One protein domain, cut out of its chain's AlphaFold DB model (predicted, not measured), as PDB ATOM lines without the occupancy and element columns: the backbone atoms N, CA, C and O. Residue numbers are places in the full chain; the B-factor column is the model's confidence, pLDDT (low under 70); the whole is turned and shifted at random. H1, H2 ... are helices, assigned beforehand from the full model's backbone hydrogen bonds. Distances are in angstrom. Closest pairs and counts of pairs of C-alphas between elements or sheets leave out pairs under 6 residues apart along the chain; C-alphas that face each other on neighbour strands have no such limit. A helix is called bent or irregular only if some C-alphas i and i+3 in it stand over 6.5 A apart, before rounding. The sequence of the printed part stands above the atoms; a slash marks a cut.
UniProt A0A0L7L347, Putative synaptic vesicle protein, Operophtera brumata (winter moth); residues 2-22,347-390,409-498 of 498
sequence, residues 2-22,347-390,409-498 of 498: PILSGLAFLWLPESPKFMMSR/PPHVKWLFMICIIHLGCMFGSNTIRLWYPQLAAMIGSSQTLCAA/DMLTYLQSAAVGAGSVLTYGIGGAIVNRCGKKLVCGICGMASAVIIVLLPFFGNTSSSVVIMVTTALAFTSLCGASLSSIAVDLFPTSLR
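Overview. This is residues 2 to 22, 347 to 390 and 409 to 498 of the 498 residues of the protein "Putative synaptic vesicle protein" of Operophtera brumata (winter moth) (UniProt A0A0L7L347). This is a long up-and-down bundle of H1, H3, H5, H6 and H7, each running against the one before it, with H7 in the middle and the long helices H3, H5 and H6 packed round it. The short H1 packs on H3 and H6, little H4 sits at one end of the bundle, and H2 lies near the other end, beside the last turns of H5. The printed part has 155 residues with seven named helices, H1 to H7 in chain order, and no named strand: the class is all helix. It is compact, with a radius of gyration of the C-alphas of 17.3 A, and elongated in outline, spanning 54 by 28 by 24 A.

Arrangement. Start at the longest helix and hub, H3, residues 349 to 381. It touches H7, residues 464 to 492, at a shallow tilt of 17 degrees, opposite ways; their closest C-alphas, Ile 381 and Ser 464, are 5.9 A apart. H6, residues 439 to 460, and H7 form a helical hairpin at a shallow tilt of 23 degrees, closest at the C-alphas of Cys 443 and Cys 481, 4.2 A. H5, residues 410 to 437, touches H7 the same way at a steep tilt of 37 degrees, only just past shallow, closest at the C-alphas of Val 419 and Thr 472, 4.6 A. With residues 412 to 416 alone H5 also touches H3, where the C-alphas of Ala 378 and Thr 412 are 6.7 A apart. Look next at H1, residues 2 to 11: it touches H3 at Ser 5 and Ile 359, C-alphas 4.8 A apart, and H6 at Gly 6 and Met 448, 5.4 A. H4, residues 387 to 390, touches H3 only at the corner by their link, and touches H6, with Cys 388 and Pro 458 closest, C-alphas 5.9 A apart. H2, residues 16 to 21, is close to but not clearly touching H5, the C-alphas of Phe 18 and Asn 435 being 7.1 A apart. Every O i to N i+4 pair is within hydrogen-bond range in H2 and H7, against 3 of 6 in H1, 27 of 29 in H3, 23 of 24 in H5 and 16 of 18 in H6; H4 is too short for such a pair.

Along the chain. Find C-alpha 349 at (143.827, 134.810, 163.456); from there H3 runs 46.5 A to C-alpha 381, irregular where C-alphas 372 and 375 are 7.1 A apart. H5 spans 39.2 A, with a kink of 40 degrees near residue 431. H6 spans 30.0 A and is irregular, C-alphas 455 and 458 being 7.1 A apart. H7 runs 41.8 A to C-alpha 492 at (146.021, 143.029, 165.846).

Size, cuts and confidence. The farthest C-alphas, Gln 385 and Ser 496, are 56.0 A apart. Residues 23 to 346 and 391 to 408 are not printed, leaving gaps of 30.4 A and 17.5 A between C-alphas. Of the links that are printed whole, none is long. Mean pLDDT of the printed part is 74.3; 59 residues are under 70, among them 2 to 13 and 409 to 425.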
ATOM      1  N   PRO A   2     166.086 134.254 158.359       39.09
ATOM      2  CA  PRO A   2     165.855 135.687 158.642       39.09
ATOM      3  C   PRO A   2     165.273 136.506 157.475       39.09
ATOM      4  O   PRO A   2     164.423 137.368 157.680       39.09
ATOM      5  N   ILE A   3     165.687 136.205 156.239       49.16
ATOM      6  CA  ILE A   3     165.217 136.887 155.018       49.16
ATOM      7  C   ILE A   3     163.762 136.510 154.699       49.16
ATOM      8  O   ILE A   3     162.953 137.371 154.377       49.16
ATOM      9  N   LEU A   4     163.394 135.234 154.872       47.09
ATOM     10  CA  LEU A   4     162.015 134.762 154.698       47.09
ATOM     11  C   LEU A   4     161.077 135.371 155.756       47.09
ATOM     12  O   LEU A   4     159.989 135.832 155.410       47.09
ATOM     13  N   SER A   5     161.515 135.486 157.019       49.97
ATOM     14  CA  SER A   5     160.788 136.274 158.031       49.97
ATOM     15  C   SER A   5     160.731 137.764 157.681       49.97
ATOM     16  O   SER A   5     159.711 138.418 157.885       49.97
ATOM     17  N   GLY A   6     161.799 138.299 157.095       51.31
ATOM     18  CA  GLY A   6     161.875 139.666 156.601       51.31
ATOM     19  C   GLY A   6     161.031 139.934 155.355       51.31
ATOM     20  O   GLY A   6     160.899 141.082 154.990       51.31
ATOM     21  N   LEU A   7     160.410 138.950 154.704       59.62
ATOM     22  CA  LEU A   7     159.415 139.189 153.642       59.62
ATOM     23  C   LEU A   7     157.981 139.009 154.154       59.62
ATOM     24  O   LEU A   7     157.045 139.625 153.638       59.62
ATOM     25  N   ALA A   8     157.804 138.235 155.228       57.84
ATOM     26  CA  ALA A   8     156.514 138.020 155.878       57.84
ATOM     27  C   ALA A   8     155.869 139.324 156.390       57.84
ATOM     28  O   ALA A   8     154.641 139.436 156.404       57.84
ATOM     29  N   PHE A   9     156.661 140.347 156.743       63.50
ATOM     30  CA  PHE A   9     156.114 141.621 157.227       63.50
ATOM     31  C   PHE A   9     155.306 142.373 156.164       63.50
ATOM     32  O   PHE A   9     154.391 143.108 156.531       63.50
ATOM     33  N   LEU A  10     155.597 142.196 154.866       65.56
ATOM     34  CA  LEU A  10     154.878 142.876 153.776       65.56
ATOM     35  C   LEU A  10     153.380 142.557 153.795       65.56
ATOM     36  O   LEU A  10     152.559 143.373 153.374       65.56
ATOM     37  N   TRP A  11     153.024 141.415 154.376       63.59
ATOM     38  CA  TRP A  11     151.661 140.920 154.463       63.59
ATOM     39  C   TRP A  11     150.914 141.404 155.713       63.59
ATOM     40  O   TRP A  11     149.692 141.291 155.733       63.59
ATOM     41  N   LEU A  12     151.591 141.973 156.725       64.19
ATOM     42  CA  LEU A  12     150.953 142.516 157.938       64.19
ATOM     43  C   LEU A  12     150.164 143.807 157.637       64.19
ATOM     44  O   LEU A  12     150.619 144.629 156.841       64.19
ATOM     45  N   PRO A  13     148.989 144.038 158.245       67.19
ATOM     46  CA  PRO A  13     148.301 145.322 158.143       67.19
ATOM     47  C   PRO A  13     149.038 146.398 158.959       67.19
ATOM     48  O   PRO A  13     149.670 146.102 159.972       67.19
ATOM     49  N   GLU A  14     148.963 147.657 158.520       73.44
ATOM     50  CA  GLU A  14     149.476 148.790 159.303       73.44
ATOM     51  C   GLU A  14     148.573 149.057 160.522       73.44
ATOM     52  O   GLU A  14     147.382 148.736 160.512       73.44
ATOM     53  N   SER A  15     149.121 149.673 161.573       68.38
ATOM     54  CA  SER A  15     148.346 150.022 162.770       68.38
ATOM     55  C   SER A  15     147.291 151.106 162.470       68.38
ATOM     56  O   SER A  15     147.656 152.188 161.993       68.38
ATOM     57  N   PRO A  16     146.002 150.900 162.818       69.12
ATOM     58  CA  PRO A  16     144.949 151.910 162.647       69.12
ATOM     59  C   PRO A  16     145.264 153.239 163.343       69.12
ATOM     60  O   PRO A  16     144.962 154.309 162.820       69.12
ATOM     61  N   LYS A  17     145.926 153.183 164.510       65.88
ATOM     62  CA  LYS A  17     146.349 154.375 165.264       65.88
ATOM     63  C   LYS A  17     147.342 155.230 164.486       65.88
ATOM     64  O   LYS A  17     147.245 156.452 164.497       65.88
ATOM     65  N   PHE A  18     148.271 154.588 163.780       68.12
ATOM     66  CA  PHE A  18     149.234 155.296 162.943       68.12
ATOM     67  C   PHE A  18     148.537 156.011 161.775       68.12
ATOM     68  O   PHE A  18     148.835 157.172 161.501       68.12
ATOM     69  N   MET A  19     147.552 155.377 161.134       67.94
ATOM     70  CA  MET A  19     146.780 156.022 160.064       67.94
ATOM     71  C   MET A  19     145.974 157.231 160.555       67.94
ATOM     72  O   MET A  19     145.998 158.276 159.903       67.94
ATOM     73  N   MET A  20     145.333 157.126 161.727       69.62
ATOM     74  CA  MET A  20     144.628 158.258 162.348       69.62
ATOM     75  C   MET A  20     145.572 159.427 162.642       69.62
ATOM     76  O   MET A  20     145.248 160.567 162.325       69.62
ATOM     77  N   SER A  21     146.789 159.155 163.134       62.03
ATOM     78  CA  SER A  21     147.789 160.206 163.402       62.03
ATOM     79  C   SER A  21     148.228 160.993 162.157       62.03
ATOM     80  O   SER A  21     148.777 162.084 162.266       62.03
ATOM     81  N   ARG A  22     147.984 160.453 160.956       64.69
ATOM     82  CA  ARG A  22     148.299 161.082 159.666       64.69
ATOM     83  C   ARG A  22     147.079 161.724 158.994       64.69
ATOM     84  O   ARG A  22     147.169 162.066 157.820       64.69
ATOM     85  N   PRO A 347     140.846 130.540 161.667       75.50
ATOM     86  CA  PRO A 347     140.798 131.661 160.738       75.50
ATOM     87  C   PRO A 347     139.881 132.750 161.322       75.50
ATOM     88  O   PRO A 347     138.842 132.410 161.889       75.50
ATOM     89  N   PRO A 348     140.248 134.040 161.226       73.06
ATOM     90  CA  PRO A 348     141.368 134.613 160.465       73.06
ATOM     91  C   PRO A 348     142.687 134.780 161.250       73.06
ATOM     92  O   PRO A 348     143.698 135.171 160.663       73.06
ATOM     93  N   HIS A 349     142.702 134.514 162.558       80.06
ATOM     94  CA  HIS A 349     143.827 134.810 163.456       80.06
ATOM     95  C   HIS A 349     145.053 133.924 163.234       80.06
ATOM     96  O   HIS A 349     146.178 134.410 163.341       80.06
ATOM     97  N   VAL A 350     144.846 132.662 162.853       82.75
ATOM     98  CA  VAL A 350     145.927 131.674 162.700       82.75
ATOM     99  C   VAL A 350     147.023 132.116 161.725       82.75
ATOM    100  O   VAL A 350     148.206 131.954 162.014       82.75
ATOM    101  N   LYS A 351     146.652 132.751 160.601       82.56
ATOM    102  CA  LYS A 351     147.617 133.259 159.611       82.56
ATOM    103  C   LYS A 351     148.499 134.349 160.219       82.56
ATOM    104  O   LYS A 351     149.708 134.359 160.008       82.56
ATOM    105  N   TRP A 352     147.897 135.262 160.973       81.69
ATOM    106  CA  TRP A 352     148.608 136.362 161.615       81.69
ATOM    107  C   TRP A 352     149.502 135.892 162.755       81.69
ATOM    108  O   TRP A 352     150.649 136.326 162.847       81.69
ATOM    109  N   LEU A 353     148.992 134.974 163.578       84.75
ATOM    110  CA  LEU A 353     149.750 134.332 164.643       84.75
ATOM    111  C   LEU A 353     150.992 133.643 164.079       84.75
ATOM    112  O   LEU A 353     152.099 133.909 164.532       84.75
ATOM    113  N   PHE A 354     150.817 132.817 163.046       84.44
ATOM    114  CA  PHE A 354     151.912 132.103 162.397       84.44
ATOM    115  C   PHE A 354     152.994 133.054 161.869       84.44
ATOM    116  O   PHE A 354     154.178 132.851 162.137       84.44
ATOM    117  N   MET A 355     152.596 134.136 161.190       81.56
ATOM    118  CA  MET A 355     153.536 135.134 160.671       81.56
ATOM    119  C   MET A 355     154.300 135.850 161.788       81.56
ATOM    120  O   MET A 355     155.524 135.951 161.721       81.56
ATOM    121  N   ILE A 356     153.608 136.309 162.837       83.88
ATOM    122  CA  ILE A 356     154.253 136.964 163.984       83.88
ATOM    123  C   ILE A 356     155.236 136.002 164.660       83.88
ATOM    124  O   ILE A 356     156.372 136.392 164.928       83.88
ATOM    125  N   CYS A 357     154.844 134.743 164.875       84.19
ATOM    126  CA  CYS A 357     155.701 133.728 165.483       84.19
ATOM    127  C   CYS A 357     156.961 133.451 164.654       84.19
ATOM    128  O   CYS A 357     158.047 133.407 165.225       84.19
ATOM    129  N   ILE A 358     156.855 133.325 163.326       85.44
ATOM    130  CA  ILE A 358     158.023 133.118 162.451       85.44
ATOM    131  C   ILE A 358     158.988 134.303 162.515       85.44
ATOM    132  O   ILE A 358     160.201 134.106 162.611       85.44
ATOM    133  N   ILE A 359     158.470 135.535 162.486       82.88
ATOM    134  CA  ILE A 359     159.320 136.730 162.560       82.88
ATOM    135  C   ILE A 359     160.011 136.806 163.924       82.88
ATOM    136  O   ILE A 359     161.217 137.054 163.988       82.88
ATOM    137  N   HIS A 360     159.277 136.543 165.007       80.00
ATOM    138  CA  HIS A 360     159.830 136.556 166.359       80.00
ATOM    139  C   HIS A 360     160.886 135.461 166.547       80.00
ATOM    140  O   HIS A 360     161.944 135.729 167.112       80.00
ATOM    141  N   LEU A 361     160.639 134.261 166.011       80.69
ATOM    142  CA  LEU A 361     161.591 133.153 166.012       80.69
ATOM    143  C   LEU A 361     162.882 133.536 165.284       80.69
ATOM    144  O   LEU A 361     163.961 133.370 165.843       80.69
ATOM    145  N   GLY A 362     162.786 134.103 164.077       79.62
ATOM    146  CA  GLY A 362     163.955 134.536 163.306       79.62
ATOM    147  C   GLY A 362     164.769 135.626 164.012       79.62
ATOM    148  O   GLY A 362     165.994 135.526 164.093       79.62
ATOM    149  N   CYS A 363     164.094 136.633 164.575       77.69
ATOM    150  CA  CYS A 363     164.739 137.720 165.319       77.69
ATOM    151  C   CYS A 363     165.422 137.214 166.597       77.69
ATOM    152  O   CYS A 363     166.570 137.568 166.873       77.69
ATOM    153  N   MET A 364     164.737 136.372 167.375       77.19
ATOM    154  CA  MET A 364     165.291 135.804 168.603       77.19
ATOM    155  C   MET A 364     166.445 134.853 168.304       77.19
ATOM    156  O   MET A 364     167.468 134.930 168.975       77.19
ATOM    157  N   PHE A 365     166.325 134.001 167.287       77.94
ATOM    158  CA  PHE A 365     167.403 133.102 166.891       77.94
ATOM    159  C   PHE A 365     168.658 133.889 166.494       77.94
ATOM    160  O   PHE A 365     169.718 133.684 167.075       77.94
ATOM    161  N   GLY A 366     168.536 134.859 165.581       77.50
ATOM    162  CA  GLY A 366     169.682 135.655 165.129       77.50
ATOM    163  C   GLY A 366     170.341 136.471 166.248       77.50
ATOM    164  O   GLY A 366     171.561 136.431 166.406       77.50
ATOM    165  N   SER A 367     169.546 137.184 167.054       75.38
ATOM    166  CA  SER A 367     170.092 138.036 168.122       75.38
ATOM    167  C   SER A 367     170.712 137.249 169.273       75.38
ATOM    168  O   SER A 367     171.759 137.661 169.770       75.38
ATOM    169  N   ASN A 368     170.117 136.129 169.696       73.81
ATOM    170  CA  ASN A 368     170.691 135.320 170.774       73.81
ATOM    171  C   ASN A 368     171.975 134.613 170.322       73.81
ATOM    172  O   ASN A 368     172.944 134.617 171.076       73.81
ATOM    173  N   THR A 369     172.031 134.095 169.090       77.94
ATOM    174  CA  THR A 369     173.253 133.480 168.547       77.94
ATOM    175  C   THR A 369     174.408 134.478 168.502       77.94
ATOM    176  O   THR A 369     175.476 134.197 169.038       77.94
ATOM    177  N   ILE A 370     174.189 135.675 167.945       76.62
ATOM    178  CA  ILE A 370     175.237 136.707 167.874       76.62
ATOM    179  C   ILE A 370     175.679 137.162 169.270       76.62
ATOM    180  O   ILE A 370     176.869 137.356 169.490       76.62
ATOM    181  N   ARG A 371     174.758 137.298 170.235       70.88
ATOM    182  CA  ARG A 371     175.108 137.674 171.618       70.88
ATOM    183  C   ARG A 371     175.991 136.642 172.313       70.88
ATOM    184  O   ARG A 371     176.887 137.040 173.046       70.88
ATOM    185  N   LEU A 372     175.731 135.352 172.093       69.38
ATOM    186  CA  LEU A 372     176.531 134.270 172.674       69.38
ATOM    187  C   LEU A 372     177.924 134.196 172.043       69.38
ATOM    188  O   LEU A 372     178.904 134.017 172.753       69.38
ATOM    189  N   TRP A 373     178.015 134.379 170.725       74.06
ATOM    190  CA  TRP A 373     179.284 134.289 169.997       74.06
ATOM    191  C   TRP A 373     180.142 135.553 170.090       74.06
ATOM    192  O   TRP A 373     181.353 135.481 169.907       74.06
ATOM    193  N   TYR A 374     179.549 136.715 170.374       74.75
ATOM    194  CA  TYR A 374     180.257 137.993 170.323       74.75
ATOM    195  C   TYR A 374     181.526 138.066 171.193       74.75
ATOM    196  O   TYR A 374     182.549 138.474 170.642       74.75
ATOM    197  N   PRO A 375     181.531 137.666 172.484       67.44
ATOM    198  CA  PRO A 375     182.743 137.739 173.304       67.44
ATOM    199  C   PRO A 375     183.905 136.938 172.707       67.44
ATOM    200  O   PRO A 375     185.033 137.421 172.665       67.44
ATOM    201  N   GLN A 376     183.612 135.747 172.177       69.94
ATOM    202  CA  GLN A 376     184.606 134.890 171.537       69.94
ATOM    203  C   GLN A 376     185.071 135.476 170.198       69.94
ATOM    204  O   GLN A 376     186.268 135.512 169.935       69.94
ATOM    205  N   LEU A 377     184.156 135.995 169.372       74.50
ATOM    206  CA  LEU A 377     184.508 136.672 168.117       74.50
ATOM    207  C   LEU A 377     185.422 137.878 168.370       74.50
ATOM    208  O   LEU A 377     186.420 138.040 167.675       74.50
ATOM    209  N   ALA A 378     185.115 138.696 169.379       69.81
ATOM    210  CA  ALA A 378     185.927 139.854 169.745       69.81
ATOM    211  C   ALA A 378     187.334 139.447 170.214       69.81
ATOM    212  O   ALA A 378     188.309 140.102 169.850       69.81
ATOM    213  N   ALA A 379     187.437 138.344 170.959       68.06
ATOM    214  CA  ALA A 379     188.703 137.799 171.432       68.06
ATOM    215  C   ALA A 379     189.569 137.229 170.286       68.06
ATOM    216  O   ALA A 379     190.750 137.549 170.197       68.06
ATOM    217  N   MET A 380     188.975 136.464 169.359       69.62
ATOM    218  CA  MET A 380     189.684 135.847 168.221       69.62
ATOM    219  C   MET A 380     190.203 136.866 167.187       69.62
ATOM    220  O   MET A 380     191.180 136.609 166.485       69.62
ATOM    221  N   ILE A 381     189.569 138.036 167.075       69.88
ATOM    222  CA  ILE A 381     190.031 139.117 166.182       69.88
ATOM    223  C   ILE A 381     191.250 139.840 166.758       69.88
ATOM    224  O   ILE A 381     192.052 140.374 166.000       69.88
ATOM    225  N   GLY A 382     191.417 139.855 168.085       62.59
ATOM    226  CA  GLY A 382     192.601 140.447 168.713       62.59
ATOM    227  C   GLY A 382     193.909 139.783 168.267       62.59
ATOM    228  O   GLY A 382     194.945 140.438 168.260       62.59
ATOM    229  N   SER A 383     193.850 138.515 167.845       60.44
ATOM    230  CA  SER A 383     195.008 137.699 167.470       60.44
ATOM    231  C   SER A 383     195.177 137.460 165.961       60.44
ATOM    232  O   SER A 383     196.139 136.803 165.567       60.44
ATOM    233  N   SER A 384     194.275 137.943 165.092       58.78
ATOM    234  CA  SER A 384     194.260 137.588 163.657       58.78
ATOM    235  C   SER A 384     193.843 138.748 162.735       58.78
ATOM    236  O   SER A 384     193.168 139.683 163.152       58.78
ATOM    237  N   GLN A 385     194.247 138.706 161.453       63.78
ATOM    238  CA  GLN A 385     194.002 139.806 160.497       63.78
ATOM    239  C   GLN A 385     192.581 139.838 159.896       63.78
ATOM    240  O   GLN A 385     192.151 140.881 159.409       63.78
ATOM    241  N   THR A 386     191.843 138.719 159.896       71.50
ATOM    242  CA  THR A 386     190.449 138.666 159.413       71.50
ATOM    243  C   THR A 386     189.615 137.700 160.250       71.50
ATOM    244  O   THR A 386     190.114 136.660 160.676       71.50
ATOM    245  N   LEU A 387     188.321 137.995 160.428       74.31
ATOM    246  CA  LEU A 387     187.401 137.135 161.186       74.31
ATOM    247  C   LEU A 387     187.292 135.714 160.606       74.31
ATOM    248  O   LEU A 387     187.166 134.754 161.358       74.31
ATOM    249  N   CYS A 388     187.360 135.563 159.280       75.38
ATOM    250  CA  CYS A 388     187.296 134.253 158.628       75.38
ATOM    251  C   CYS A 388     188.536 133.399 158.940       75.38
ATOM    252  O   CYS A 388     188.398 132.246 159.345       75.38
ATOM    253  N   ALA A 389     189.734 133.988 158.844       71.69
ATOM    254  CA  ALA A 389     190.978 133.313 159.210       71.69
ATOM    255  C   ALA A 389     191.055 133.003 160.715       71.69
ATOM    256  O   ALA A 389     191.662 132.008 161.100       71.69
ATOM    257  N   ALA A 390     190.409 133.823 161.553       71.94
ATOM    258  CA  ALA A 390     190.290 133.593 162.991       71.94
ATOM    259  C   ALA A 390     189.441 132.356 163.327       71.94
ATOM    260  O   ALA A 390     189.766 131.608 164.243       71.94
ATOM    261  N   ASP A 409     191.581 141.652 177.232       56.44
ATOM    262  CA  ASP A 409     191.908 143.021 177.586       56.44
ATOM    263  C   ASP A 409     190.642 143.805 177.998       56.44
ATOM    264  O   ASP A 409     189.525 143.530 177.532       56.44
ATOM    265  N   MET A 410     190.792 144.820 178.858       62.09
ATOM    266  CA  MET A 410     189.671 145.641 179.366       62.09
ATOM    267  C   MET A 410     188.833 146.271 178.237       62.09
ATOM    268  O   MET A 410     187.644 146.572 178.410       62.09
ATOM    269  N   LEU A 411     189.439 146.429 177.059       63.47
ATOM    270  CA  LEU A 411     188.803 146.882 175.830       63.47
ATOM    271  C   LEU A 411     187.620 145.995 175.405       63.47
ATOM    272  O   LEU A 411     186.579 146.535 175.028       63.47
ATOM    273  N   THR A 412     187.713 144.670 175.530       62.84
ATOM    274  CA  THR A 412     186.647 143.731 175.123       62.84
ATOM    275  C   THR A 412     185.399 143.872 176.005       62.84
ATOM    276  O   THR A 412     184.258 143.820 175.524       62.84
ATOM    277  N   TYR A 413     185.586 144.146 177.300       63.88
ATOM    278  CA  TYR A 413     184.481 144.456 178.212       63.88
ATOM    279  C   TYR A 413     183.844 145.815 177.900       63.88
ATOM    280  O   TYR A 413     182.615 145.939 177.901       63.88
ATOM    281  N   LEU A 414     184.654 146.831 177.584       63.22
ATOM    282  CA  LEU A 414     184.169 148.164 177.213       63.22
ATOM    283  C   LEU A 414     183.388 148.136 175.892       63.22
ATOM    284  O   LEU A 414     182.338 148.767 175.764       63.22
ATOM    285  N   GLN A 415     183.853 147.341 174.936       63.38
ATOM    286  CA  GLN A 415     183.175 147.071 173.675       63.38
ATOM    287  C   GLN A 415     181.839 146.335 173.872       63.38
ATOM    288  O   GLN A 415     180.819 146.744 173.315       63.38
ATOM    289  N   SER A 416     181.800 145.328 174.749       64.94
ATOM    290  CA  SER A 416     180.552 144.653 175.143       64.94
ATOM    291  C   SER A 416     179.557 145.618 175.801       64.94
ATOM    292  O   SER A 416     178.354 145.579 175.521       64.94
ATOM    293  N   ALA A 417     180.048 146.546 176.627       62.94
ATOM    294  CA  ALA A 417     179.226 147.605 177.207       62.94
ATOM    295  C   ALA A 417     178.707 148.590 176.141       62.94
ATOM    296  O   ALA A 417     177.548 149.014 176.209       62.94
ATOM    297  N   ALA A 418     179.517 148.915 175.128       65.12
ATOM    298  CA  ALA A 418     179.118 149.770 174.011       65.12
ATOM    299  C   ALA A 418     177.978 149.147 173.182       65.12
ATOM    300  O   ALA A 418     177.010 149.843 172.858       65.12
ATOM    301  N   VAL A 419     178.026 147.832 172.930       65.69
ATOM    302  CA  VAL A 419     176.939 147.077 172.274       65.69
ATOM    303  C   VAL A 419     175.624 147.201 173.061       65.69
ATOM    304  O   VAL A 419     174.554 147.469 172.492       65.69
ATOM    305  N   GLY A 420     175.698 147.062 174.388       64.75
ATOM    306  CA  GLY A 420     174.554 147.246 175.285       64.75
ATOM    307  C   GLY A 420     173.998 148.675 175.248       64.75
ATOM    308  O   GLY A 420     172.790 148.873 175.083       64.75
ATOM    309  N   ALA A 421     174.869 149.684 175.326       64.50
ATOM    310  CA  ALA A 421     174.482 151.095 175.286       64.50
ATOM    311  C   ALA A 421     173.838 151.498 173.946       64.50
ATOM    312  O   ALA A 421     172.821 152.201 173.937       64.50
ATOM    313  N   GLY A 422     174.375 151.012 172.821       65.31
ATOM    314  CA  GLY A 422     173.816 151.246 171.487       65.31
ATOM    315  C   GLY A 422     172.388 150.716 171.356       65.31
ATOM    316  O   GLY A 422     171.500 151.411 170.853       65.31
ATOM    317  N   SER A 423     172.118 149.534 171.915       65.19
ATOM    318  CA  SER A 423     170.775 148.941 171.925       65.19
ATOM    319  C   SER A 423     169.756 149.809 172.687       65.19
ATOM    320  O   SER A 423     168.622 149.972 172.237       65.19
ATOM    321  N   VAL A 424     170.159 150.449 173.791       64.88
ATOM    322  CA  VAL A 424     169.296 151.364 174.569       64.88
ATOM    323  C   VAL A 424     168.963 152.637 173.802       64.88
ATOM    324  O   VAL A 424     167.800 153.049 173.749       64.88
ATOM    325  N   LEU A 425     169.978 153.279 173.218       67.56
ATOM    326  CA  LEU A 425     169.784 154.493 172.419       67.56
ATOM    327  C   LEU A 425     168.800 154.232 171.281       67.56
ATOM    328  O   LEU A 425     167.925 155.053 170.999       67.56
ATOM    329  N   THR A 426     168.897 153.040 170.703       70.38
ATOM    330  CA  THR A 426     168.040 152.608 169.612       70.38
ATOM    331  C   THR A 426     166.572 152.545 170.026       70.38
ATOM    332  O   THR A 426     165.733 153.016 169.269       70.38
ATOM    333  N   TYR A 427     166.217 152.071 171.222       69.06
ATOM    334  CA  TYR A 427     164.815 152.099 171.663       69.06
ATOM    335  C   TYR A 427     164.270 153.517 171.883       69.06
ATOM    336  O   TYR A 427     163.110 153.786 171.555       69.06
ATOM    337  N   GLY A 428     165.102 154.432 172.395       67.81
ATOM    338  CA  GLY A 428     164.729 155.839 172.570       67.81
ATOM    339  C   GLY A 428     164.445 156.537 171.237       67.81
ATOM    340  O   GLY A 428     163.413 157.187 171.076       67.81
ATOM    341  N   ILE A 429     165.325 156.342 170.252       70.31
ATOM    342  CA  ILE A 429     165.157 156.865 168.885       70.31
ATOM    343  C   ILE A 429     164.035 156.109 168.151       70.31
ATOM    344  O   ILE A 429     163.262 156.692 167.389       70.31
ATOM    345  N   GLY A 430     163.895 154.816 168.431       69.56
ATOM    346  CA  GLY A 430     162.938 153.898 167.829       69.56
ATOM    347  C   GLY A 430     161.499 154.354 167.950       69.56
ATOM    348  O   GLY A 430     160.751 154.256 166.983       69.56
ATOM    349  N   GLY A 431     161.119 154.921 169.096       67.38
ATOM    350  CA  GLY A 431     159.787 155.497 169.272       67.38
ATOM    351  C   GLY A 431     159.490 156.626 168.286       67.38
ATOM    352  O   GLY A 431     158.419 156.654 167.679       67.38
ATOM    353  N   ALA A 432     160.457 157.515 168.055       69.06
ATOM    354  CA  ALA A 432     160.316 158.595 167.081       69.06
ATOM    355  C   ALA A 432     160.251 158.059 165.641       69.06
ATOM    356  O   ALA A 432     159.434 158.532 164.845       69.06
ATOM    357  N   ILE A 433     161.065 157.050 165.313       74.62
ATOM    358  CA  ILE A 433     161.062 156.415 163.986       74.62
ATOM    359  C   ILE A 433     159.732 155.694 163.737       74.62
ATOM    360  O   ILE A 433     159.129 155.887 162.685       74.62
ATOM    361  N   VAL A 434     159.228 154.918 164.700       74.50
ATOM    362  CA  VAL A 434     157.947 154.201 164.591       74.50
ATOM    363  C   VAL A 434     156.781 155.170 164.414       74.50
ATOM    364  O   VAL A 434     155.946 154.967 163.530       74.50
ATOM    365  N   ASN A 435     156.756 156.253 165.192       69.62
ATOM    366  CA  ASN A 435     155.722 157.280 165.079       69.62
ATOM    367  C   ASN A 435     155.769 158.018 163.733       69.62
ATOM    368  O   ASN A 435     154.747 158.514 163.268       69.62
ATOM    369  N   ARG A 436     156.937 158.083 163.081       70.81
ATOM    370  CA  ARG A 436     157.097 158.744 161.781       70.81
ATOM    371  C   ARG A 436     156.819 157.806 160.605       70.81
ATOM    372  O   ARG A 436     156.104 158.196 159.684       70.81
ATOM    373  N   CYS A 437     157.394 156.611 160.617       76.44
ATOM    374  CA  CYS A 437     157.480 155.716 159.463       76.44
ATOM    375  C   CYS A 437     156.422 154.603 159.466       76.44
ATOM    376  O   CYS A 437     156.194 154.000 158.423       76.44
ATOM    377  N   GLY A 438     155.764 154.349 160.601       76.25
ATOM    378  CA  GLY A 438     154.809 153.251 160.762       76.25
ATOM    379  C   GLY A 438     155.468 152.000 161.338       76.25
ATOM    380  O   GLY A 438     156.631 151.693 161.064       76.25
ATOM    381  N   LYS A 439     154.723 151.261 162.166       80.31
ATOM    382  CA  LYS A 439     155.231 150.091 162.906       80.31
ATOM    383  C   LYS A 439     155.639 148.967 161.955       80.31
ATOM    384  O   LYS A 439     156.647 148.303 162.193       80.31
ATOM    385  N   LYS A 440     154.875 148.767 160.877       81.94
ATOM    386  CA  LYS A 440     155.124 147.704 159.894       81.94
ATOM    387  C   LYS A 440     156.417 147.952 159.123       81.94
ATOM    388  O   LYS A 440     157.240 147.047 159.008       81.94
ATOM    389  N   LEU A 441     156.598 149.175 158.618       82.44
ATOM    390  CA  LEU A 441     157.770 149.544 157.825       82.44
ATOM    391  C   LEU A 441     159.052 149.440 158.657       82.44
ATOM    392  O   LEU A 441     160.037 148.871 158.193       82.44
ATOM    393  N   VAL A 442     159.017 149.919 159.906       86.06
ATOM    394  CA  VAL A 442     160.152 149.801 160.834       86.06
ATOM    395  C   VAL A 442     160.476 148.341 161.130       86.06
ATOM    396  O   VAL A 442     161.636 147.951 161.031       86.06
ATOM    397  N   CYS A 443     159.467 147.514 161.428       85.50
ATOM    398  CA  CYS A 443     159.668 146.084 161.656       85.50
ATOM    399  C   CYS A 443     160.377 145.413 160.468       85.50
ATOM    400  O   CYS A 443     161.347 144.680 160.657       85.50
ATOM    401  N   GLY A 444     159.925 145.700 159.248       85.19
ATOM    402  CA  GLY A 444     160.474 145.103 158.037       85.19
ATOM    403  C   GLY A 444     161.884 145.557 157.686       85.19
ATOM    404  O   GLY A 444     162.774 144.722 157.521       85.19
ATOM    405  N   ILE A 445     162.103 146.874 157.607       88.19
ATOM    406  CA  ILE A 445     163.407 147.443 157.237       88.19
ATOM    407  C   ILE A 445     164.462 147.066 158.274       88.19
ATOM    408  O   ILE A 445     165.539 146.615 157.897       88.19
ATOM    409  N   CYS A 446     164.162 147.196 159.570       88.81
ATOM    410  CA  CYS A 446     165.121 146.842 160.612       88.81
ATOM    411  C   CYS A 446     165.411 145.332 160.625       88.81
ATOM    412  O   CYS A 446     166.571 144.940 160.739       88.81
ATOM    413  N   GLY A 447     164.397 144.478 160.445       87.19
ATOM    414  CA  GLY A 447     164.604 143.030 160.343       87.19
ATOM    415  C   GLY A 447     165.520 142.644 159.176       87.19
ATOM    416  O   GLY A 447     166.482 141.896 159.362       87.19
ATOM    417  N   MET A 448     165.274 143.206 157.989       88.19
ATOM    418  CA  MET A 448     166.097 142.972 156.797       88.19
ATOM    419  C   MET A 448     167.508 143.549 156.939       88.19
ATOM    420  O   MET A 448     168.479 142.849 156.661       88.19
ATOM    421  N   ALA A 449     167.641 144.788 157.419       90.31
ATOM    422  CA  ALA A 449     168.935 145.428 157.634       90.31
ATOM    423  C   ALA A 449     169.798 144.625 158.614       90.31
ATOM    424  O   ALA A 449     170.971 144.386 158.343       90.31
ATOM    425  N   SER A 450     169.212 144.132 159.710       90.06
ATOM    426  CA  SER A 450     169.940 143.268 160.640       90.06
ATOM    427  C   SER A 450     170.412 141.971 159.984       90.06
ATOM    428  O   SER A 450     171.534 141.543 160.244       90.06
ATOM    429  N   ALA A 451     169.574 141.328 159.166       87.56
ATOM    430  CA  ALA A 451     169.952 140.095 158.479       87.56
ATOM    431  C   ALA A 451     171.111 140.334 157.501       87.56
ATOM    432  O   ALA A 451     172.067 139.563 157.490       87.56
ATOM    433  N   VAL A 452     171.051 141.426 156.733       90.56
ATOM    434  CA  VAL A 452     172.115 141.818 155.801       90.56
ATOM    435  C   VAL A 452     173.420 142.087 156.549       90.56
ATOM    436  O   VAL A 452     174.445 141.531 156.176       90.56
ATOM    437  N   ILE A 453     173.394 142.855 157.643       90.88
ATOM    438  CA  ILE A 453     174.606 143.152 158.427       90.88
ATOM    439  C   ILE A 453     175.260 141.869 158.958       90.88
ATOM    440  O   ILE A 453     176.479 141.743 158.893       90.88
ATOM    441  N   ILE A 454     174.470 140.904 159.438       87.75
ATOM    442  CA  ILE A 454     174.998 139.620 159.926       87.75
ATOM    443  C   ILE A 454     175.635 138.812 158.786       87.75
ATOM    444  O   ILE A 454     176.704 138.245 158.977       87.75
ATOM    445  N   VAL A 455     175.023 138.785 157.597       87.69
ATOM    446  CA  VAL A 455     175.590 138.097 156.419       87.69
ATOM    447  C   VAL A 455     176.889 138.756 155.949       87.69
ATOM    448  O   VAL A 455     177.796 138.065 155.499       87.69
ATOM    449  N   LEU A 456     176.999 140.078 156.075       89.50
ATOM    450  CA  LEU A 456     178.195 140.833 155.698       89.50
ATOM    451  C   LEU A 456     179.320 140.752 156.747       89.50
ATOM    452  O   LEU A 456     180.462 141.087 156.434       89.50
ATOM    453  N   LEU A 457     179.026 140.307 157.972       87.31
ATOM    454  CA  LEU A 457     179.978 140.282 159.089       87.31
ATOM    455  C   LEU A 457     181.288 139.534 158.773       87.31
ATOM    456  O   LEU A 457     182.341 140.095 159.068       87.31
ATOM    457  N   PRO A 458     181.285 138.343 158.139       83.25
ATOM    458  CA  PRO A 458     182.525 137.629 157.824       83.25
ATOM    459  C   PRO A 458     183.420 138.346 156.806       83.25
ATOM    460  O   PRO A 458     184.626 138.129 156.802       83.25
ATOM    461  N   PHE A 459     182.841 139.195 155.950       82.81
ATOM    462  CA  PHE A 459     183.554 139.865 154.859       82.81
ATOM    463  C   PHE A 459     184.118 141.233 155.265       82.81
ATOM    464  O   PHE A 459     185.172 141.639 154.784       82.81
ATOM    465  N   PHE A 460     183.408 141.955 156.138       84.12
ATOM    466  CA  PHE A 460     183.765 143.319 156.557       84.12
ATOM    467  C   PHE A 460     184.270 143.398 158.013       84.12
ATOM    468  O   PHE A 460     184.722 144.450 158.481       84.12
ATOM    469  N   GLY A 461     184.236 142.281 158.742       80.06
ATOM    470  CA  GLY A 461     184.715 142.134 160.117       80.06
ATOM    471  C   GLY A 461     186.234 142.012 160.245       80.06
ATOM    472  O   GLY A 461     186.717 141.135 160.948       80.06
ATOM    473  N   ASN A 462     186.996 142.864 159.558       78.31
ATOM    474  CA  ASN A 462     188.463 142.769 159.532       78.31
ATOM    475  C   ASN A 462     189.142 143.409 160.751       78.31
ATOM    476  O   ASN A 462     190.327 143.211 160.971       78.31
ATOM    477  N   THR A 463     188.412 144.196 161.547       78.50
ATOM    478  CA  THR A 463     188.951 144.855 162.745       78.50
ATOM    479  C   THR A 463     188.012 144.653 163.925       78.50
ATOM    480  O   THR A 463     186.796 144.541 163.749       78.50
ATOM    481  N   SER A 464     188.556 144.676 165.143       76.06
ATOM    482  CA  SER A 464     187.757 144.588 166.371       76.06
ATOM    483  C   SER A 464     186.654 145.661 166.390       76.06
ATOM    484  O   SER A 464     185.475 145.352 166.567       76.06
ATOM    485  N   SER A 465     186.995 146.909 166.050       79.62
ATOM    486  CA  SER A 465     186.040 148.019 165.956       79.62
ATOM    487  C   SER A 465     184.949 147.804 164.900       79.62
ATOM    488  O   SER A 465     183.785 148.105 165.174       79.62
ATOM    489  N   SER A 466     185.273 147.274 163.711       84.19
ATOM    490  CA  SER A 466     184.253 147.024 162.681       84.19
ATOM    491  C   SER A 466     183.269 145.938 163.114       84.19
ATOM    492  O   SER A 466     182.060 146.117 162.954       84.19
ATOM    493  N   VAL A 467     183.745 144.872 163.766       83.69
ATOM    494  CA  VAL A 467     182.873 143.827 164.325       83.69
ATOM    495  C   VAL A 467     181.986 144.368 165.440       83.69
ATOM    496  O   VAL A 467     180.783 144.107 165.433       83.69
ATOM    497  N   VAL A 468     182.523 145.191 166.344       82.06
ATOM    498  CA  VAL A 468     181.734 145.845 167.405       82.06
ATOM    499  C   VAL A 468     180.614 146.693 166.807       82.06
ATOM    500  O   VAL A 468     179.460 146.572 167.223       82.06
ATOM    501  N   ILE A 469     180.923 147.527 165.811       85.25
ATOM    502  CA  ILE A 469     179.943 148.407 165.160       85.25
ATOM    503  C   ILE A 469     178.864 147.584 164.451       85.25
ATOM    504  O   ILE A 469     177.670 147.845 164.633       85.25
ATOM    505  N   MET A 470     179.256 146.573 163.674       88.69
ATOM    506  CA  MET A 470     178.317 145.731 162.931       88.69
ATOM    507  C   MET A 470     177.412 144.929 163.869       88.69
ATOM    508  O   MET A 470     176.192 144.940 163.695       88.69
ATOM    509  N   VAL A 471     177.971 144.302 164.908       85.38
ATOM    510  CA  VAL A 471     177.200 143.546 165.906       85.38
ATOM    511  C   VAL A 471     176.262 144.465 166.687       85.38
ATOM    512  O   VAL A 471     175.079 144.150 166.824       85.38
ATOM    513  N   THR A 472     176.737 145.635 167.122       83.62
ATOM    514  CA  THR A 472     175.892 146.637 167.797       83.62
ATOM    515  C   THR A 472     174.724 147.057 166.911       83.62
ATOM    516  O   THR A 472     173.581 147.089 167.366       83.62
ATOM    517  N   THR A 473     174.990 147.334 165.634       86.75
ATOM    518  CA  THR A 473     173.975 147.798 164.678       86.75
ATOM    519  C   THR A 473     172.958 146.701 164.351       86.75
ATOM    520  O   THR A 473     171.753 146.959 164.331       86.75
ATOM    521  N   ALA A 474     173.407 145.457 164.158       88.06
ATOM    522  CA  ALA A 474     172.521 144.314 163.940       88.06
ATOM    523  C   ALA A 474     171.604 144.067 165.152       88.06
ATOM    524  O   ALA A 474     170.385 143.922 165.006       88.06
ATOM    525  N   LEU A 475     172.160 144.084 166.367       83.88
ATOM    526  CA  LEU A 475     171.381 143.894 167.592       83.88
ATOM    527  C   LEU A 475     170.394 145.042 167.824       83.88
ATOM    528  O   LEU A 475     169.237 144.777 168.149       83.88
ATOM    529  N   ALA A 476     170.803 146.285 167.576       83.88
ATOM    530  CA  ALA A 476     169.939 147.459 167.623       83.88
ATOM    531  C   ALA A 476     168.724 147.323 166.687       83.88
ATOM    532  O   ALA A 476     167.574 147.489 167.112       83.88
ATOM    533  N   PHE A 477     168.949 146.960 165.423       86.56
ATOM    534  CA  PHE A 477     167.860 146.772 164.468       86.56
ATOM    535  C   PHE A 477     166.969 145.573 164.802       86.56
ATOM    536  O   PHE A 477     165.743 145.681 164.705       86.56
ATOM    537  N   THR A 478     167.540 144.461 165.268       83.94
ATOM    538  CA  THR A 478     166.741 143.319 165.735       83.94
ATOM    539  C   THR A 478     165.866 143.702 166.931       83.94
ATOM    540  O   THR A 478     164.684 143.352 166.979       83.94
ATOM    541  N   SER A 479     166.403 144.491 167.862       80.94
ATOM    542  CA  SER A 479     165.682 145.036 169.013       80.94
ATOM    543  C   SER A 479     164.493 145.922 168.611       80.94
ATOM    544  O   SER A 479     163.403 145.775 169.176       80.94
ATOM    545  N   LEU A 480     164.658 146.794 167.608       81.44
ATOM    546  CA  LEU A 480     163.561 147.604 167.051       81.44
ATOM    547  C   LEU A 480     162.504 146.772 166.337       81.44
ATOM    548  O   LEU A 480     161.307 147.045 166.485       81.44
ATOM    549  N   CYS A 481     162.940 145.772 165.569       84.81
ATOM    550  CA  CYS A 481     162.052 144.830 164.906       84.81
ATOM    551  C   CYS A 481     161.174 144.114 165.942       84.81
ATOM    552  O   CYS A 481     159.948 144.179 165.856       84.81
ATOM    553  N   GLY A 482     161.789 143.550 166.987       80.12
ATOM    554  CA  GLY A 482     161.085 142.874 168.078       80.12
ATOM    555  C   GLY A 482     160.070 143.774 168.787       80.12
ATOM    556  O   GLY A 482     158.908 143.394 168.923       80.12
ATOM    557  N   ALA A 483     160.459 144.996 169.168       77.69
ATOM    558  CA  ALA A 483     159.541 145.933 169.826       77.69
ATOM    559  C   ALA A 483     158.378 146.375 168.923       77.69
ATOM    560  O   ALA A 483     157.238 146.496 169.385       77.69
ATOM    561  N   SER A 484     158.644 146.602 167.635       81.38
ATOM    562  CA  SER A 484     157.606 146.948 166.657       81.38
ATOM    563  C   SER A 484     156.642 145.781 166.447       81.38
ATOM    564  O   SER A 484     155.428 145.986 166.436       81.38
ATOM    565  N   LEU A 485     157.161 144.554 166.372       80.88
ATOM    566  CA  LEU A 485     156.378 143.334 166.210       80.88
ATOM    567  C   LEU A 485     155.474 143.054 167.419       80.88
ATOM    568  O   LEU A 485     154.289 142.773 167.239       80.88
ATOM    569  N   SER A 486     155.983 143.205 168.647       80.19
ATOM    570  CA  SER A 486     155.164 143.112 169.866       80.19
ATOM    571  C   SER A 486     154.048 144.161 169.884       80.19
ATOM    572  O   SER A 486     152.925 143.869 170.290       80.19
ATOM    573  N   SER A 487     154.320 145.372 169.385       76.19
ATOM    574  CA  SER A 487     153.308 146.427 169.250       76.19
ATOM    575  C   SER A 487     152.225 146.073 168.224       76.19
ATOM    576  O   SER A 487     151.041 146.296 168.477       76.19
ATOM    577  N   ILE A 488     152.612 145.488 167.084       78.75
ATOM    578  CA  ILE A 488     151.678 145.011 166.054       78.75
ATOM    579  C   ILE A 488     150.793 143.890 166.609       78.75
ATOM    580  O   ILE A 488     149.587 143.915 166.380       78.75
ATOM    581  N   ALA A 489     151.353 142.949 167.377       78.25
ATOM    582  CA  ALA A 489     150.583 141.869 167.993       78.25
ATOM    583  C   ALA A 489     149.474 142.411 168.912       78.25
ATOM    584  O   ALA A 489     148.318 142.005 168.796       78.25
ATOM    585  N   VAL A 490     149.797 143.390 169.764       75.44
ATOM    586  CA  VAL A 490     148.801 144.039 170.630       75.44
ATOM    587  C   VAL A 490     147.719 144.738 169.804       75.44
ATOM    588  O   VAL A 490     146.544 144.620 170.133       75.44
ATOM    589  N   ASP A 491     148.064 145.439 168.724       72.06
ATOM    590  CA  ASP A 491     147.066 146.132 167.894       72.06
ATOM    591  C   ASP A 491     146.175 145.166 167.086       72.06
ATOM    592  O   ASP A 491     145.020 145.494 166.805       72.06
ATOM    593  N   LEU A 492     146.691 143.988 166.726       75.31
ATOM    594  CA  LEU A 492     146.021 143.029 165.846       75.31
ATOM    595  C   LEU A 492     145.066 142.086 166.587       75.31
ATOM    596  O   LEU A 492     144.011 141.743 166.049       75.31
ATOM    597  N   PHE A 493     145.421 141.664 167.803       76.50
ATOM    598  CA  PHE A 493     144.594 140.753 168.594       76.50
ATOM    599  C   PHE A 493     143.610 141.515 169.502       76.50
ATOM    600  O   PHE A 493     143.970 142.542 170.096       76.50
ATOM    601  N   PRO A 494     142.356 141.036 169.633       69.00
ATOM    602  CA  PRO A 494     141.363 141.653 170.508       69.00
ATOM    603  C   PRO A 494     141.781 141.538 171.977       69.00
ATOM    604  O   PRO A 494     142.447 140.590 172.372       69.00
ATOM    605  N   THR A 495     141.346 142.478 172.816       66.19
ATOM    606  CA  THR A 495     141.693 142.549 174.252       66.19
ATOM    607  C   THR A 495     141.283 141.327 175.078       66.19
ATOM    608  O   THR A 495     141.799 141.135 176.179       66.19
ATOM    609  N   SER A 496     140.359 140.508 174.576       62.22
ATOM    610  CA  SER A 496     139.988 139.220 175.165       62.22
ATOM    611  C   SER A 496     140.996 138.101 174.871       62.22
ATOM    612  O   SER A 496     141.061 137.160 175.653       62.22
ATOM    613  N   LEU A 497     141.768 138.208 173.780       64.81
ATOM    614  CA  LEU A 497     142.751 137.217 173.309       64.81
ATOM    615  C   LEU A 497     144.218 137.679 173.455       64.81
ATOM    616  O   LEU A 497     145.118 136.939 173.068       64.81
ATOM    617  N   ARG A 498     144.449 138.898 173.963       65.62
ATOM    618  CA  ARG A 498     145.764 139.394 174.409       65.62
ATOM    619  C   ARG A 498     146.084 138.847 175.791       65.62
ATOM    620  O   ARG A 498     147.262 138.491 176.000       65.62
TER     621      ARG A 498